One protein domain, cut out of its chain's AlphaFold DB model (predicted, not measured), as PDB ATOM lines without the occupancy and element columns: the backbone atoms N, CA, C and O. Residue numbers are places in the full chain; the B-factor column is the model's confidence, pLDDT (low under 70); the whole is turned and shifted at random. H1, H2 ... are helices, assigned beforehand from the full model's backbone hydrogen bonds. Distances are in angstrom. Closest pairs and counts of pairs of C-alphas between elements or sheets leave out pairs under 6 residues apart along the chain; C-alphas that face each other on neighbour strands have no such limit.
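AT A GLANCE: This is residues 10 to 120 of the 199 residues of a protein of Poeciliopsis prolifica (blackstripe livebearer) (UniProt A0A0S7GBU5). The hairpin of helices H3 and H4 makes the middle, with H1 along one side, shifted lengthwise, and shorter H5 along the opposite side. H2 sits at one end. The printed part has 111 residues, with six named helices, H1 to H6 in order along the chain, which hold 82 of them, and no named strand, and its class is all helix; the whole spans 54 by 29 by 17 A and is only just compact, close to loose, with a radius of gyration of the C-alphas of 15.5 A.

IN THESE COORDINATES: H1, residues 10 to 30, 29.1 A, begins at C-alpha 10 (-58.360, 18.720, 21.709). H2 is 38 to 42, 6.2 A; H3 47 to 67, 30.4 A; H4 75 to 95, 24.6 A, with a kink of 40 degrees near residue 89; H5 104 to 113, 14.1 A. H6, 117 to 120, 5.7 A, ends at C-alpha 120 (-36.592, 7.593, 4.028).

HOW THE PARTS SIT: H3 and H4 touch, closest C-alphas Leu 63 and Met 82, 5.9 A, opposite ways. H1 residues 20 to 27 alone touch H4, closest C-alphas Val 27 and Leu 86, 6.6 A. H3 residues 60 to 64 alone touch H5, closest C-alphas Val 60 and Ile 111, 6.4 A. H2 and H3 touch only at the corner. H6 touches no helix. Every O i to N i+4 pair is within hydrogen-bond range in H1, H2, H3 and H5; 9 of 17 in H4.

THE WHOLE: The printed part has no cut. Residue 100 alone is under pLDDT 70.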
ATOM      1  N   CYS A  10     -57.968  19.824  20.826       85.94
ATOM      2  CA  CYS A  10     -58.360  18.720  21.709       85.94
ATOM      3  C   CYS A  10     -59.146  17.625  20.972       85.94
ATOM      4  O   CYS A  10     -58.935  16.440  21.225       85.94
ATOM      5  N   PHE A  11     -60.042  18.005  20.056       89.25
ATOM      6  CA  PHE A  11     -60.793  17.042  19.252       89.25
ATOM      7  C   PHE A  11     -59.870  16.219  18.345       89.25
ATOM      8  O   PHE A  11     -59.984  14.995  18.302       89.25
ATOM      9  N   LEU A  12     -58.937  16.878  17.651       89.50
ATOM     10  CA  LEU A  12     -57.982  16.205  16.774       89.50
ATOM     11  C   LEU A  12     -57.089  15.237  17.557       89.50
ATOM     12  O   LEU A  12     -56.890  14.107  17.121       89.50
ATOM     13  N   GLN A  13     -56.613  15.656  18.731       89.56
ATOM     14  CA  GLN A  13     -55.811  14.807  19.607       89.56
ATOM     15  C   GLN A  13     -56.582  13.548  20.029       89.56
ATOM     16  O   GLN A  13     -56.076  12.438  19.876       89.56
ATOM     17  N   GLY A  14     -57.834  13.704  20.471       93.75
ATOM     18  CA  GLY A  14     -58.681  12.568  20.844       93.75
ATOM     19  C   GLY A  14     -58.971  11.623  19.672       93.75
ATOM     20  O   GLY A  14     -59.004  10.407  19.850       93.75
ATOM     21  N   PHE A  15     -59.130  12.156  18.456       92.69
ATOM     22  CA  PHE A  15     -59.287  11.338  17.252       92.69
ATOM     23  C   PHE A  15     -58.022  10.527  16.935       92.69
ATOM     24  O   PHE A  15     -58.112   9.319  16.715       92.69
ATOM     25  N   ILE A  16     -56.848  11.167  16.951       93.69
ATOM     26  CA  ILE A  16     -55.549  10.516  16.717       93.69
ATOM     27  C   ILE A  16     -55.324   9.387  17.726       93.69
ATOM     28  O   ILE A  16     -54.955   8.277  17.341       93.69
ATOM     29  N   GLU A  17     -55.599   9.639  19.005       94.75
ATOM     30  CA  GLU A  17     -55.474   8.642  20.069       94.75
ATOM     31  C   GLU A  17     -56.430   7.463  19.868       94.75
ATOM     32  O   GLU A  17     -56.005   6.309  19.959       94.75
ATOM     33  N   ALA A  18     -57.692   7.725  19.520       96.31
ATOM     34  CA  ALA A  18     -58.671   6.675  19.259       96.31
ATOM     35  C   ALA A  18     -58.271   5.789  18.065       96.31
ATOM     36  O   ALA A  18     -58.381   4.562  18.135       96.31
ATOM     37  N   VAL A  19     -57.765   6.388  16.980       95.75
ATOM     38  CA  VAL A  19     -57.258   5.640  15.819       95.75
ATOM     39  C   VAL A  19     -56.031   4.818  16.205       95.75
ATOM     40  O   VAL A  19     -55.989   3.620  15.917       95.75
ATOM     41  N   ALA A  20     -55.056   5.421  16.890       95.50
ATOM     42  CA  ALA A  20     -53.849   4.730  17.335       95.50
ATOM     43  C   ALA A  20     -54.186   3.534  18.237       95.50
ATOM     44  O   ALA A  20     -53.656   2.440  18.038       95.50
ATOM     45  N   GLN A  21     -55.115   3.711  19.181       96.56
ATOM     46  CA  GLN A  21     -55.590   2.637  20.048       96.56
ATOM     47  C   GLN A  21     -56.276   1.529  19.243       96.56
ATOM     48  O   GLN A  21     -56.001   0.352  19.473       96.56
ATOM     49  N   LYS A  22     -57.116   1.878  18.260       96.44
ATOM     50  CA  LYS A  22     -57.786   0.873  17.430       96.44
ATOM     51  C   LYS A  22     -56.798   0.068  16.586       96.44
ATOM     52  O   LYS A  22     -56.916  -1.153  16.537       96.44
ATOM     53  N   LEU A  23     -55.816   0.723  15.962       96.81
ATOM     54  CA  LEU A  23     -54.759   0.038  15.212       96.81
ATOM     55  C   LEU A  23     -53.936  -0.884  16.119       96.81
ATOM     56  O   LEU A  23     -53.606  -1.998  15.720       96.81
ATOM     57  N   ARG A  24     -53.651  -0.445  17.349       96.81
ATOM     58  CA  ARG A  24     -52.936  -1.237  18.354       96.81
ATOM     59  C   ARG A  24     -53.703  -2.499  18.738       96.81
ATOM     60  O   ARG A  24     -53.121  -3.576  18.662       96.81
ATOM     61  N   SER A  25     -54.997  -2.383  19.048       95.88
ATOM     62  CA  SER A  25     -55.861  -3.546  19.289       95.88
ATOM     63  C   SER A  25     -55.925  -4.466  18.073       95.88
ATOM     64  O   SER A  25     -55.826  -5.672  18.238       95.88
ATOM     65  N   CYS A  26     -55.984  -3.940  16.844       94.69
ATOM     66  CA  CYS A  26     -55.945  -4.798  15.657       94.69
ATOM     67  C   CYS A  26     -54.648  -5.614  15.549       94.69
ATOM     68  O   CYS A  26     -54.688  -6.766  15.130       94.69
ATOM     69  N   VAL A  27     -53.494  -5.061  15.933       96.12
ATOM     70  CA  VAL A  27     -52.241  -5.837  15.954       96.12
ATOM     71  C   VAL A  27     -52.217  -6.838  17.104       96.12
ATOM     72  O   VAL A  27     -51.826  -7.983  16.903       96.12
ATOM     73  N   ASP A  28     -52.602  -6.407  18.304       94.12
ATOM     74  CA  ASP A  28     -52.449  -7.215  19.513       94.12
ATOM     75  C   ASP A  28     -53.513  -8.333  19.612       94.12
ATOM     76  O   ASP A  28     -53.218  -9.402  20.148       94.12
ATOM     77  N   GLU A  29     -54.721  -8.110  19.083       94.12
ATOM     78  CA  GLU A  29     -55.883  -8.999  19.239       94.12
ATOM     79  C   GLU A  29     -56.253  -9.750  17.947       94.12
ATOM     80  O   GLU A  29     -56.618 -10.923  18.018       94.12
ATOM     81  N   ASP A  30     -56.133  -9.117  16.768       92.50
ATOM     82  CA  ASP A  30     -56.639  -9.693  15.507       92.50
ATOM     83  C   ASP A  30     -55.549 -10.381  14.659       92.50
ATOM     84  O   ASP A  30     -55.859 -11.222  13.809       92.50
ATOM     85  N   VAL A  31     -54.263 -10.048  14.846       95.69
ATOM     86  CA  VAL A  31     -53.174 -10.654  14.059       95.69
ATOM     87  C   VAL A  31     -52.788 -12.012  14.628       95.69
ATOM     88  O   VAL A  31     -52.194 -12.133  15.701       95.69
ATOM     89  N   PHE A  32     -53.033 -13.051  13.836       94.38
ATOM     90  CA  PHE A  32     -52.644 -14.414  14.160       94.38
ATOM     91  C   PHE A  32     -52.038 -15.117  12.946       94.38
ATOM     92  O   PHE A  32     -52.732 -15.390  11.974       94.38
ATOM     93  N   ILE A  33     -50.749 -15.463  13.013       95.12
ATOM     94  CA  ILE A  33     -50.096 -16.317  12.012       95.12
ATOM     95  C   ILE A  33     -49.694 -17.629  12.699       95.12
ATOM     96  O   ILE A  33     -48.787 -17.622  13.534       95.12
ATOM     97  N   PRO A  34     -50.348 -18.760  12.384       93.62
ATOM     98  CA  PRO A  34     -50.078 -20.021  13.059       93.62
ATOM     99  C   PRO A  34     -48.685 -20.556  12.723       93.62
ATOM    100  O   PRO A  34     -48.261 -20.587  11.564       93.62
ATOM    101  N   LEU A  35     -47.994 -21.051  13.748       90.69
ATOM    102  CA  LEU A  35     -46.739 -21.773  13.587       90.69
ATOM    103  C   LEU A  35     -47.032 -23.264  13.457       90.69
ATOM    104  O   LEU A  35     -47.520 -23.902  14.388       90.69
ATOM    105  N   TYR A  36     -46.711 -23.820  12.293       90.88
ATOM    106  CA  TYR A  36     -46.840 -25.247  12.029       90.88
ATOM    107  C   TYR A  36     -45.463 -25.920  11.965       90.88
ATOM    108  O   TYR A  36     -44.492 -25.297  11.523       90.88
ATOM    109  N   PRO A  37     -45.354 -27.203  12.355       89.44
ATOM    110  CA  PRO A  37     -44.165 -28.003  12.090       89.44
ATOM    111  C   PRO A  37     -43.806 -27.995  10.600       89.44
ATOM    112  O   PRO A  37     -44.696 -28.099   9.756       89.44
ATOM    113  N   LYS A  38     -42.503 -27.951  10.274       86.75
ATOM    114  CA  LYS A  38     -42.008 -27.916   8.880       86.75
ATOM    115  C   LYS A  38     -42.658 -28.989   7.991       86.75
ATOM    116  O   LYS A  38     -43.111 -28.660   6.905       86.75
ATOM    117  N   LYS A  39     -42.824 -30.214   8.505       87.44
ATOM    118  CA  LYS A  39     -43.455 -31.344   7.795       87.44
ATOM    119  C   LYS A  39     -44.860 -31.043   7.257       87.44
ATOM    120  O   LYS A  39     -45.223 -31.530   6.198       87.44
ATOM    121  N   LEU A  40     -45.654 -30.234   7.967       86.44
ATOM    122  CA  LEU A  40     -47.007 -29.854   7.524       86.44
ATOM    123  C   LEU A  40     -47.000 -28.735   6.471       86.44
ATOM    124  O   LEU A  40     -48.024 -28.460   5.852       86.44
ATOM    125  N   LEU A  41     -45.859 -28.071   6.299       86.25
ATOM    126  CA  LEU A  41     -45.654 -26.931   5.409       86.25
ATOM    127  C   LEU A  41     -44.845 -27.299   4.155       86.25
ATOM    128  O   LEU A  41     -44.711 -26.475   3.252       86.25
ATOM    129  N   GLU A  42     -44.277 -28.507   4.115       85.44
ATOM    130  CA  GLU A  42     -43.581 -29.060   2.948       85.44
ATOM    131  C   GLU A  42     -44.551 -29.237   1.775       85.44
ATOM    132  O   GLU A  42     -44.252 -28.824   0.653       85.44
ATOM    133  N   ASP A  43     -45.748 -29.762   2.052       87.56
ATOM    134  CA  ASP A  43     -46.849 -29.743   1.097       87.56
ATOM    135  C   ASP A  43     -47.520 -28.365   1.087       87.56
ATOM    136  O   ASP A  43     -48.290 -28.000   1.975       87.56
ATOM    137  N   ARG A  44     -47.258 -27.599   0.028       83.75
ATOM    138  CA  ARG A  44     -47.834 -26.262  -0.169       83.75
ATOM    139  C   ARG A  44     -49.335 -26.268  -0.432       83.75
ATOM    140  O   ARG A  44     -49.969 -25.218  -0.325       83.75
ATOM    141  N   SER A  45     -49.892 -27.414  -0.815       86.75
ATOM    142  CA  SER A  45     -51.331 -27.585  -1.004       86.75
ATOM    143  C   SER A  45     -52.058 -27.916   0.301       86.75
ATOM    144  O   SER A  45     -53.290 -27.835   0.341       86.75
ATOM    145  N   SER A  46     -51.312 -28.199   1.378       92.00
ATOM    146  CA  SER A  46     -51.884 -28.538   2.673       92.00
ATOM    147  C   SER A  46     -52.753 -27.396   3.216       92.00
ATOM    148  O   SER A  46     -52.430 -26.210   3.033       92.00
ATOM    149  N   PRO A  47     -53.848 -27.715   3.930       94.12
ATOM    150  CA  PRO A  47     -54.669 -26.705   4.592       94.12
ATOM    151  C   PRO A  47     -53.852 -25.789   5.512       94.12
ATOM    152  O   PRO A  47     -54.103 -24.589   5.571       94.12
ATOM    153  N   GLN A  48     -52.836 -26.334   6.184       93.94
ATOM    154  CA  GLN A  48     -51.961 -25.615   7.106       93.94
ATOM    155  C   GLN A  48     -51.077 -24.603   6.372       93.94
ATOM    156  O   GLN A  48     -50.987 -23.447   6.790       93.94
ATOM    157  N   SER A  49     -50.456 -25.012   5.258       91.06
ATOM    158  CA  SER A  49     -49.648 -24.108   4.439       91.06
ATOM    159  C   SER A  49     -50.502 -22.982   3.866       91.06
ATOM    160  O   SER A  49     -50.097 -21.823   3.917       91.06
ATOM    161  N   ARG A  50     -51.693 -23.308   3.349       91.88
ATOM    162  CA  ARG A  50     -52.618 -22.319   2.779       91.88
ATOM    163  C   ARG A  50     -53.106 -21.324   3.822       91.88
ATOM    164  O   ARG A  50     -52.977 -20.126   3.606       91.88
ATOM    165  N   PHE A  51     -53.595 -21.814   4.958       95.12
ATOM    166  CA  PHE A  51     -54.129 -20.958   6.012       95.12
ATOM    167  C   PHE A  51     -53.054 -20.023   6.573       95.12
ATOM    168  O   PHE A  51     -53.285 -18.823   6.687       95.12
ATOM    169  N   ARG A  52     -51.842 -20.524   6.845       94.38
ATOM    170  CA  ARG A  52     -50.728 -19.670   7.282       94.38
ATOM    171  C   ARG A  52     -50.372 -18.609   6.235       94.38
ATOM    172  O   ARG A  52     -50.175 -17.454   6.603       94.38
ATOM    173  N   ASP A  53     -50.274 -18.983   4.957       92.94
ATOM    174  CA  ASP A  53     -49.988 -18.034   3.874       92.94
ATOM    175  C   ASP A  53     -51.090 -16.957   3.777       92.94
ATOM    176  O   ASP A  53     -50.779 -15.778   3.614       92.94
ATOM    177  N   GLU A  54     -52.365 -17.330   3.919       94.81
ATOM    178  CA  GLU A  54     -53.496 -16.392   3.959       94.81
ATOM    179  C   GLU A  54     -53.375 -15.416   5.139       94.81
ATOM    180  O   GLU A  54     -53.450 -14.205   4.932       94.81
ATOM    181  N   GLN A  55     -53.097 -15.915   6.350       96.62
ATOM    182  CA  GLN A  55     -52.871 -15.066   7.526       96.62
ATOM    183  C   GLN A  55     -51.685 -14.110   7.333       96.62
ATOM    184  O   GLN A  55     -51.776 -12.925   7.657       96.62
ATOM    185  N   PHE A  56     -50.586 -14.593   6.746       96.44
ATOM    186  CA  PHE A  56     -49.427 -13.763   6.423       96.44
ATOM    187  C   PHE A  56     -49.799 -12.614   5.479       96.44
ATOM    188  O   PHE A  56     -49.469 -11.459   5.750       96.44
ATOM    189  N   TRP A  57     -50.532 -12.891   4.398       96.50
ATOM    190  CA  TRP A  57     -50.946 -11.846   3.457       96.50
ATOM    191  C   TRP A  57     -51.981 -10.885   4.044       96.50
ATOM    192  O   TRP A  57     -51.955  -9.700   3.705       96.50
ATOM    193  N   MET A  58     -52.847 -11.339   4.954       97.31
ATOM    194  CA  MET A  58     -53.724 -10.438   5.708       97.31
ATOM    195  C   MET A  58     -52.926  -9.489   6.605       97.31
ATOM    196  O   MET A  58     -53.212  -8.292   6.620       97.31
ATOM    197  N   ALA A  59     -51.880  -9.977   7.277       98.00
ATOM    198  CA  ALA A  59     -50.985  -9.134   8.067       98.00
ATOM    199  C   ALA A  59     -50.204  -8.131   7.191       98.00
ATOM    200  O   ALA A  59     -50.098  -6.960   7.550       98.00
ATOM    201  N   VAL A  60     -49.738  -8.528   5.999       98.06
ATOM    202  CA  VAL A  60     -49.129  -7.590   5.027       98.06
ATOM    203  C   VAL A  60     -50.143  -6.541   4.551       98.06
ATOM    204  O   VAL A  60     -49.804  -5.367   4.416       98.06
ATOM    205  N   LYS A  61     -51.409  -6.917   4.339       97.75
ATOM    206  CA  LYS A  61     -52.471  -5.959   3.995       97.75
ATOM    207  C   LYS A  61     -52.727  -4.966   5.132       97.75
ATOM    208  O   LYS A  61     -52.891  -3.777   4.865       97.75
ATOM    209  N   LEU A  62     -52.739  -5.427   6.385       97.69
ATOM    210  CA  LEU A  62     -52.854  -4.556   7.556       97.69
ATOM    211  C   LEU A  62     -51.683  -3.568   7.635       97.69
ATOM    212  O   LEU A  62     -51.919  -2.382   7.853       97.69
ATOM    213  N   LEU A  63     -50.455  -4.029   7.374       98.31
ATOM    214  CA  LEU A  63     -49.268  -3.172   7.293       98.31
ATOM    215  C   LEU A  63     -49.467  -2.050   6.259       98.31
ATOM    216  O   LEU A  63     -49.260  -0.880   6.569       98.31
ATOM    217  N   GLY A  64     -49.941  -2.388   5.057       97.88
ATOM    218  CA  GLY A  64     -50.254  -1.404   4.016       97.88
ATOM    219  C   GLY A  64     -51.354  -0.422   4.417       97.88
ATOM    220  O   GLY A  64     -51.241   0.768   4.130       97.88
ATOM    221  N   ASN A  65     -52.393  -0.888   5.115       97.19
ATOM    222  CA  ASN A  65     -53.452  -0.022   5.639       97.19
ATOM    223  C   ASN A  65     -52.924   0.950   6.703       97.19
ATOM    224  O   ASN A  65     -53.333   2.106   6.709       97.19
ATOM    225  N   MET A  66     -52.014   0.510   7.579       97.31
ATOM    226  CA  MET A  66     -51.367   1.379   8.570       97.31
ATOM    227  C   MET A  66     -50.512   2.454   7.904       97.31
ATOM    228  O   MET A  66     -50.612   3.616   8.281       97.31
ATOM    229  N   GLY A  67     -49.759   2.103   6.858       97.12
ATOM    230  CA  GLY A  67     -48.956   3.068   6.100       97.12
ATOM    231  C   GLY A  67     -49.776   4.195   5.457       97.12
ATOM    232  O   GLY A  67     -49.249   5.273   5.220       97.12
ATOM    233  N   LYS A  68     -51.084   4.001   5.219       96.06
ATOM    234  CA  LYS A  68     -51.982   5.064   4.718       96.06
ATOM    235  C   LYS A  68     -52.317   6.144   5.747       96.06
ATOM    236  O   LYS A  68     -52.909   7.149   5.369       96.06
ATOM    237  N   TRP A  69     -51.950   5.945   7.009       96.31
ATOM    238  CA  TRP A  69     -52.091   6.943   8.067       96.31
ATOM    239  C   TRP A  69     -50.850   7.826   8.231       96.31
ATOM    240  O   TRP A  69     -50.807   8.634   9.160       96.31
ATOM    241  N   ASP A  70     -49.860   7.687   7.344       95.31
ATOM    242  CA  ASP A  70     -48.758   8.642   7.221       95.31
ATOM    243  C   ASP A  70     -49.289  10.082   7.114       95.31
ATOM    244  O   ASP A  70     -50.377  10.318   6.583       95.31
ATOM    245  N   LEU A  71     -48.543  11.039   7.669       91.75
ATOM    246  CA  LEU A  71     -48.915  12.456   7.825       91.75
ATOM    247  C   LEU A  71     -50.120  12.745   8.747       91.75
ATOM    248  O   LEU A  71     -50.329  13.902   9.115       91.75
ATOM    249  N   LEU A  72     -50.907  11.736   9.141       92.81
ATOM    250  CA  LEU A  72     -52.040  11.881  10.069       92.81
ATOM    251  C   LEU A  72     -51.708  11.397  11.480       92.81
ATOM    252  O   LEU A  72     -52.126  12.014  12.460       92.81
ATOM    253  N   LEU A  73     -50.980  10.284  11.589       95.12
ATOM    254  CA  LEU A  73     -50.491   9.760  12.860       95.12
ATOM    255  C   LEU A  73     -49.016  10.122  13.064       95.12
ATOM    256  O   LEU A  73     -48.260  10.174  12.096       95.12
ATOM    257  N   PRO A  74     -48.574  10.313  14.321       94.50
ATOM    258  CA  PRO A  74     -47.161  10.469  14.621       94.50
ATOM    259  C   PRO A  74     -46.339   9.286  14.106       94.50
ATOM    260  O   PRO A  74     -46.650   8.124  14.383       94.50
ATOM    261  N   ASP A  75     -45.230   9.598  13.444       95.88
ATOM    262  CA  ASP A  75     -44.260   8.630  12.930       95.88
ATOM    263  C   ASP A  75     -43.816   7.603  13.968       95.88
ATOM    264  O   ASP A  75     -43.667   6.426  13.655       95.88
ATOM    265  N   SER A  76     -43.616   8.037  15.216       95.69
ATOM    266  CA  SER A  76     -43.233   7.152  16.317       95.69
ATOM    267  C   SER A  76     -44.280   6.067  16.570       95.69
ATOM    268  O   SER A  76     -43.917   4.908  16.749       95.69
ATOM    269  N   ILE A  77     -45.568   6.419  16.520       96.19
ATOM    270  CA  ILE A  77     -46.677   5.477  16.702       96.19
ATOM    271  C   ILE A  77     -46.745   4.518  15.515       96.19
ATOM    272  O   ILE A  77     -46.858   3.308  15.708       96.19
ATOM    273  N   LEU A  78     -46.651   5.028  14.285       97.81
ATOM    274  CA  LEU A  78     -46.696   4.168  13.102       97.81
ATOM    275  C   LEU A  78     -45.501   3.219  13.036       97.81
ATOM    276  O   LEU A  78     -45.698   2.034  12.788       97.81
ATOM    277  N   LYS A  79     -44.280   3.694  13.302       97.81
ATOM    278  CA  LYS A  79     -43.071   2.858  13.335       97.81
ATOM    279  C   LYS A  79     -43.177   1.783  14.418       97.81
ATOM    280  O   LYS A  79     -42.890   0.623  14.130       97.81
ATOM    281  N   GLU A  80     -43.681   2.124  15.606       97.25
ATOM    282  CA  GLU A  80     -43.930   1.146  16.674       97.25
ATOM    283  C   GLU A  80     -44.930   0.060  16.231       97.25
ATOM    284  O   GLU A  80     -44.673  -1.138  16.359       97.25
ATOM    285  N   LEU A  81     -46.079   0.455  15.675       97.94
ATOM    286  CA  LEU A  81     -47.123  -0.487  15.260       97.94
ATOM    287  C   LEU A  81     -46.687  -1.343  14.062       97.94
ATOM    288  O   LEU A  81     -46.837  -2.565  14.075       97.94
ATOM    289  N   MET A  82     -46.143  -0.709  13.025       98.38
ATOM    290  CA  MET A  82     -45.822  -1.342  11.748       98.38
ATOM    291  C   MET A  82     -44.531  -2.154  11.810       98.38
ATOM    292  O   MET A  82     -44.505  -3.296  11.349       98.38
ATOM    293  N   LEU A  83     -43.458  -1.580  12.355       98.44
ATOM    294  CA  LEU A  83     -42.134  -2.199  12.318       98.44
ATOM    295  C   LEU A  83     -41.920  -3.108  13.525       98.44
ATOM    296  O   LEU A  83     -41.590  -4.281  13.352       98.44
ATOM    297  N   ASP A  84     -42.159  -2.606  14.735       97.44
ATOM    298  CA  ASP A  84     -41.860  -3.367  15.950       97.44
ATOM    299  C   ASP A  84     -42.932  -4.426  16.221       97.44
ATOM    300  O   ASP A  84     -42.630  -5.618  16.346       97.44
ATOM    301  N   LYS A  85     -44.201  -4.013  16.266       96.81
ATOM    302  CA  LYS A  85     -45.292  -4.908  16.662       96.81
ATOM    303  C   LYS A  85     -45.810  -5.810  15.554       96.81
ATOM    304  O   LYS A  85     -46.264  -6.898  15.885       96.81
ATOM    305  N   LEU A  86     -45.769  -5.405  14.284       98.25
ATOM    306  CA  LEU A  86     -46.310  -6.209  13.182       98.25
ATOM    307  C   LEU A  86     -45.212  -6.927  12.387       98.25
ATOM    308  O   LEU A  86     -45.184  -8.161  12.352       98.25
ATOM    309  N   LEU A  87     -44.285  -6.180  11.778       98.25
ATOM    310  CA  LEU A  87     -43.215  -6.752  10.960       98.25
ATOM    311  C   LEU A  87     -42.296  -7.659  11.785       98.25
ATOM    312  O   LEU A  87     -42.214  -8.857  11.506       98.25
ATOM    313  N   ASN A  88     -41.639  -7.111  12.807       97.06
ATOM    314  CA  ASN A  88     -40.632  -7.833  13.583       97.06
ATOM    315  C   ASN A  88     -41.229  -8.980  14.405       97.06
ATOM    316  O   ASN A  88     -40.618 -10.046  14.492       97.06
ATOM    317  N   ARG A  89     -42.427  -8.797  14.970       95.31
ATOM    318  CA  ARG A  89     -43.060  -9.810  15.825       95.31
ATOM    319  C   ARG A  89     -43.758 -10.934  15.055       95.31
ATOM    320  O   ARG A  89     -43.654 -12.082  15.476       95.31
ATOM    321  N   TYR A  90     -44.460 -10.635  13.958       95.69
ATOM    322  CA  TYR A  90     -45.302 -11.627  13.268       95.69
ATOM    323  C   TYR A  90     -44.779 -12.002  11.878       95.69
ATOM    324  O   TYR A  90     -44.651 -13.187  11.559       95.69
ATOM    325  N   LEU A  91     -44.451 -11.017  11.035       96.94
ATOM    326  CA  LEU A  91     -44.084 -11.288   9.638       96.94
ATOM    327  C   LEU A  91     -42.692 -11.923   9.516       96.94
ATOM    328  O   LEU A  91     -42.517 -12.868   8.742       96.94
ATOM    329  N   MET A  92     -41.714 -11.458  10.303       96.12
ATOM    330  CA  MET A  92     -40.321 -11.918  10.214       96.12
ATOM    331  C   MET A  92     -40.150 -13.416  10.475       96.12
ATOM    332  O   MET A  92     -39.316 -14.055   9.829       96.12
ATOM    333  N   ILE A  93     -40.959 -13.999  11.366       92.25
ATOM    334  CA  ILE A  93     -40.927 -15.442  11.651       92.25
ATOM    335  C   ILE A  93     -41.278 -16.240  10.387       92.25
ATOM    336  O   ILE A  93     -40.618 -17.228  10.063       92.25
ATOM    337  N   THR A  94     -42.280 -15.781   9.634       92.12
ATOM    338  CA  THR A  94     -42.723 -16.447   8.402       92.12
ATOM    339  C   THR A  94     -41.743 -16.211   7.252       92.12
ATOM    340  O   THR A  94     -41.420 -17.152   6.529       92.12
ATOM    341  N   LEU A  95     -41.206 -14.991   7.115       93.56
ATOM    342  CA  LEU A  95     -40.177 -14.654   6.118       93.56
ATOM    343  C   LEU A  95     -38.886 -15.460   6.297       93.56
ATOM    344  O   LEU A  95     -38.208 -15.787   5.327       93.56
ATOM    345  N   SER A  96     -38.548 -15.805   7.538       88.31
ATOM    346  CA  SER A  96     -37.356 -16.598   7.857       88.31
ATOM    347  C   SER A  96     -37.569 -18.106   7.666       88.31
ATOM    348  O   SER A  96     -36.643 -18.891   7.852       88.31
ATOM    349  N   SER A  97     -38.775 -18.536   7.274       84.38
ATOM    350  CA  SER A  97     -39.075 -19.936   6.985       84.38
ATOM    351  C   SER A  97     -38.673 -20.320   5.559       84.38
ATOM    352  O   SER A  97     -39.135 -19.729   4.583       84.38
ATOM    353  N   GLU A  98     -37.923 -21.415   5.418       73.25
ATOM    354  CA  GLU A  98     -37.569 -22.035   4.124       73.25
ATOM    355  C   GLU A  98     -38.794 -22.323   3.235       73.25
ATOM    356  O   GLU A  98     -38.708 -22.338   2.004       73.25
ATOM    357  N   THR A  99     -39.961 -22.516   3.849       71.62
ATOM    358  CA  THR A  99     -41.194 -22.898   3.151       71.62
ATOM    359  C   THR A  99     -41.778 -21.775   2.287       71.62
ATOM    360  O   THR A  99     -42.398 -22.064   1.262       71.62
ATOM    361  N   LEU A 100     -41.497 -20.501   2.604       69.69
ATOM    362  CA  LEU A 100     -41.921 -19.341   1.803       69.69
ATOM    363  C   LEU A 100     -40.949 -19.020   0.646       69.69
ATOM    364  O   LEU A 100     -41.189 -18.107  -0.142       69.69
ATOM    365  N   SER A 101     -39.859 -19.774   0.492       70.06
ATOM    366  CA  SER A 101     -38.706 -19.446  -0.367       70.06
ATOM    367  C   SER A 101     -38.995 -19.047  -1.823       70.06
ATOM    368  O   SER A 101     -38.190 -18.311  -2.397       70.06
ATOM    369  N   SER A 102     -40.107 -19.480  -2.432       71.94
ATOM    370  CA  SER A 102     -40.464 -19.076  -3.805       71.94
ATOM    371  C   SER A 102     -41.286 -17.785  -3.882       71.94
ATOM    372  O   SER A 102     -41.362 -17.183  -4.944       71.94
ATOM    373  N   LYS A 103     -41.946 -17.388  -2.788       83.56
ATOM    374  CA  LYS A 103     -42.762 -16.165  -2.686       83.56
ATOM    375  C   LYS A 103     -42.062 -15.078  -1.864       83.56
ATOM    376  O   LYS A 103     -42.541 -13.956  -1.807       83.56
ATOM    377  N   VAL A 104     -40.936 -15.394  -1.227       89.38
ATOM    378  CA  VAL A 104     -40.254 -14.467  -0.315       89.38
ATOM    379  C   VAL A 104     -39.821 -13.170  -1.009       89.38
ATOM    380  O   VAL A 104     -40.039 -12.106  -0.452       89.38
ATOM    381  N   VAL A 105     -39.358 -13.229  -2.266       93.19
ATOM    382  CA  VAL A 105     -38.975 -12.031  -3.044       93.19
ATOM    383  C   VAL A 105     -40.177 -11.103  -3.257       93.19
ATOM    384  O   VAL A 105     -40.086  -9.888  -3.087       93.19
ATOM    385  N   SER A 106     -41.348 -11.662  -3.592       94.62
ATOM    386  CA  SER A 106     -42.558 -10.852  -3.752       94.62
ATOM    387  C   SER A 106     -43.080 -10.329  -2.415       94.62
ATOM    388  O   SER A 106     -43.607  -9.218  -2.376       94.62
ATOM    389  N   ALA A 107     -42.904 -11.081  -1.325       96.69
ATOM    390  CA  ALA A 107     -43.226 -10.634   0.025       96.69
ATOM    391  C   ALA A 107     -42.321  -9.476   0.475       96.69
ATOM    392  O   ALA A 107     -42.843  -8.478   0.969       96.69
ATOM    393  N   HIS A 108     -41.005  -9.553   0.241       97.94
ATOM    394  CA  HIS A 108     -40.063  -8.468   0.524       97.94
ATOM    395  C   HIS A 108     -40.469  -7.177  -0.175       97.94
ATOM    396  O   HIS A 108     -40.633  -6.140   0.468       97.94
ATOM    397  N   ARG A 109     -40.729  -7.262  -1.485       97.69
ATOM    398  CA  ARG A 109     -41.203  -6.119  -2.264       97.69
ATOM    399  C   ARG A 109     -42.509  -5.555  -1.708       97.69
ATOM    400  O   ARG A 109     -42.593  -4.357  -1.471       97.69
ATOM    401  N   LYS A 110     -43.510  -6.405  -1.457       98.12
ATOM    402  CA  LYS A 110     -44.819  -5.959  -0.953       98.12
ATOM    403  C   LYS A 110     -44.731  -5.292   0.415       98.12
ATOM    404  O   LYS A 110     -45.405  -4.293   0.632       98.12
ATOM    405  N   ILE A 111     -43.901  -5.810   1.317       98.56
ATOM    406  CA  ILE A 111     -43.676  -5.204   2.635       98.56
ATOM    407  C   ILE A 111     -43.002  -3.839   2.485       98.56
ATOM    408  O   ILE A 111     -43.471  -2.874   3.079       98.56
ATOM    409  N   ALA A 112     -41.963  -3.726   1.654       98.12
ATOM    410  CA  ALA A 112     -41.284  -2.454   1.423       98.12
ATOM    411  C   ALA A 112     -42.200  -1.405   0.764       98.12
ATOM    412  O   ALA A 112     -42.152  -0.236   1.140       98.12
ATOM    413  N   GLU A 113     -43.070  -1.811  -0.168       97.56
ATOM    414  CA  GLU A 113     -44.109  -0.956  -0.773       97.56
ATOM    415  C   GLU A 113     -45.149  -0.445   0.245       97.56
ATOM    416  O   GLU A 113     -45.802   0.563  -0.014       97.56
ATOM    417  N   CYS A 114     -45.326  -1.116   1.391       98.25
ATOM    418  CA  CYS A 114     -46.251  -0.664   2.438       98.25
ATOM    419  C   CYS A 114     -45.678   0.459   3.314       98.25
ATOM    420  O   CYS A 114     -46.445   1.101   4.032       98.25
ATOM    421  N   LEU A 115     -44.358   0.662   3.309       97.94
ATOM    422  CA  LEU A 115     -43.708   1.645   4.174       97.94
ATOM    423  C   LEU A 115     -43.809   3.051   3.559       97.94
ATOM    424  O   LEU A 115     -43.561   3.173   2.352       97.94
ATOM    425  N   PRO A 116     -44.136   4.090   4.353       97.12
ATOM    426  CA  PRO A 116     -44.161   5.472   3.879       97.12
ATOM    427  C   PRO A 116     -42.824   5.920   3.282       97.12
ATOM    428  O   PRO A 116     -41.765   5.626   3.835       97.12
ATOM    429  N   ASP A 117     -42.873   6.644   2.159       93.62
ATOM    430  CA  ASP A 117     -41.674   7.214   1.525       93.62
ATOM    431  C   ASP A 117     -41.021   8.277   2.429       93.62
ATOM    432  O   ASP A 117     -39.795   8.330   2.513       93.62
ATOM    433  N   SER A 118     -41.843   9.041   3.160       94.38
ATOM    434  CA  SER A 118     -41.448  10.100   4.103       94.38
ATOM    435  C   SER A 118     -40.449   9.628   5.164       94.38
ATOM    436  O   SER A 118     -39.621  10.403   5.630       94.38
ATOM    437  N   TRP A 119     -40.461   8.339   5.517       95.44
ATOM    438  CA  TRP A 119     -39.534   7.763   6.495       95.44
ATOM    439  C   TRP A 119     -38.098   7.623   5.993       95.44
ATOM    440  O   TRP A 119     -37.215   7.325   6.794       95.44
ATOM    441  N   PHE A 120     -37.883   7.770   4.687       93.00
ATOM    442  CA  PHE A 120     -36.592   7.593   4.028       93.00
ATOM    443  C   PHE A 120     -36.129   8.860   3.292       93.00
ATOM    444  O   PHE A 120     -35.086   8.845   2.629       93.00
TER     445      PHE A 120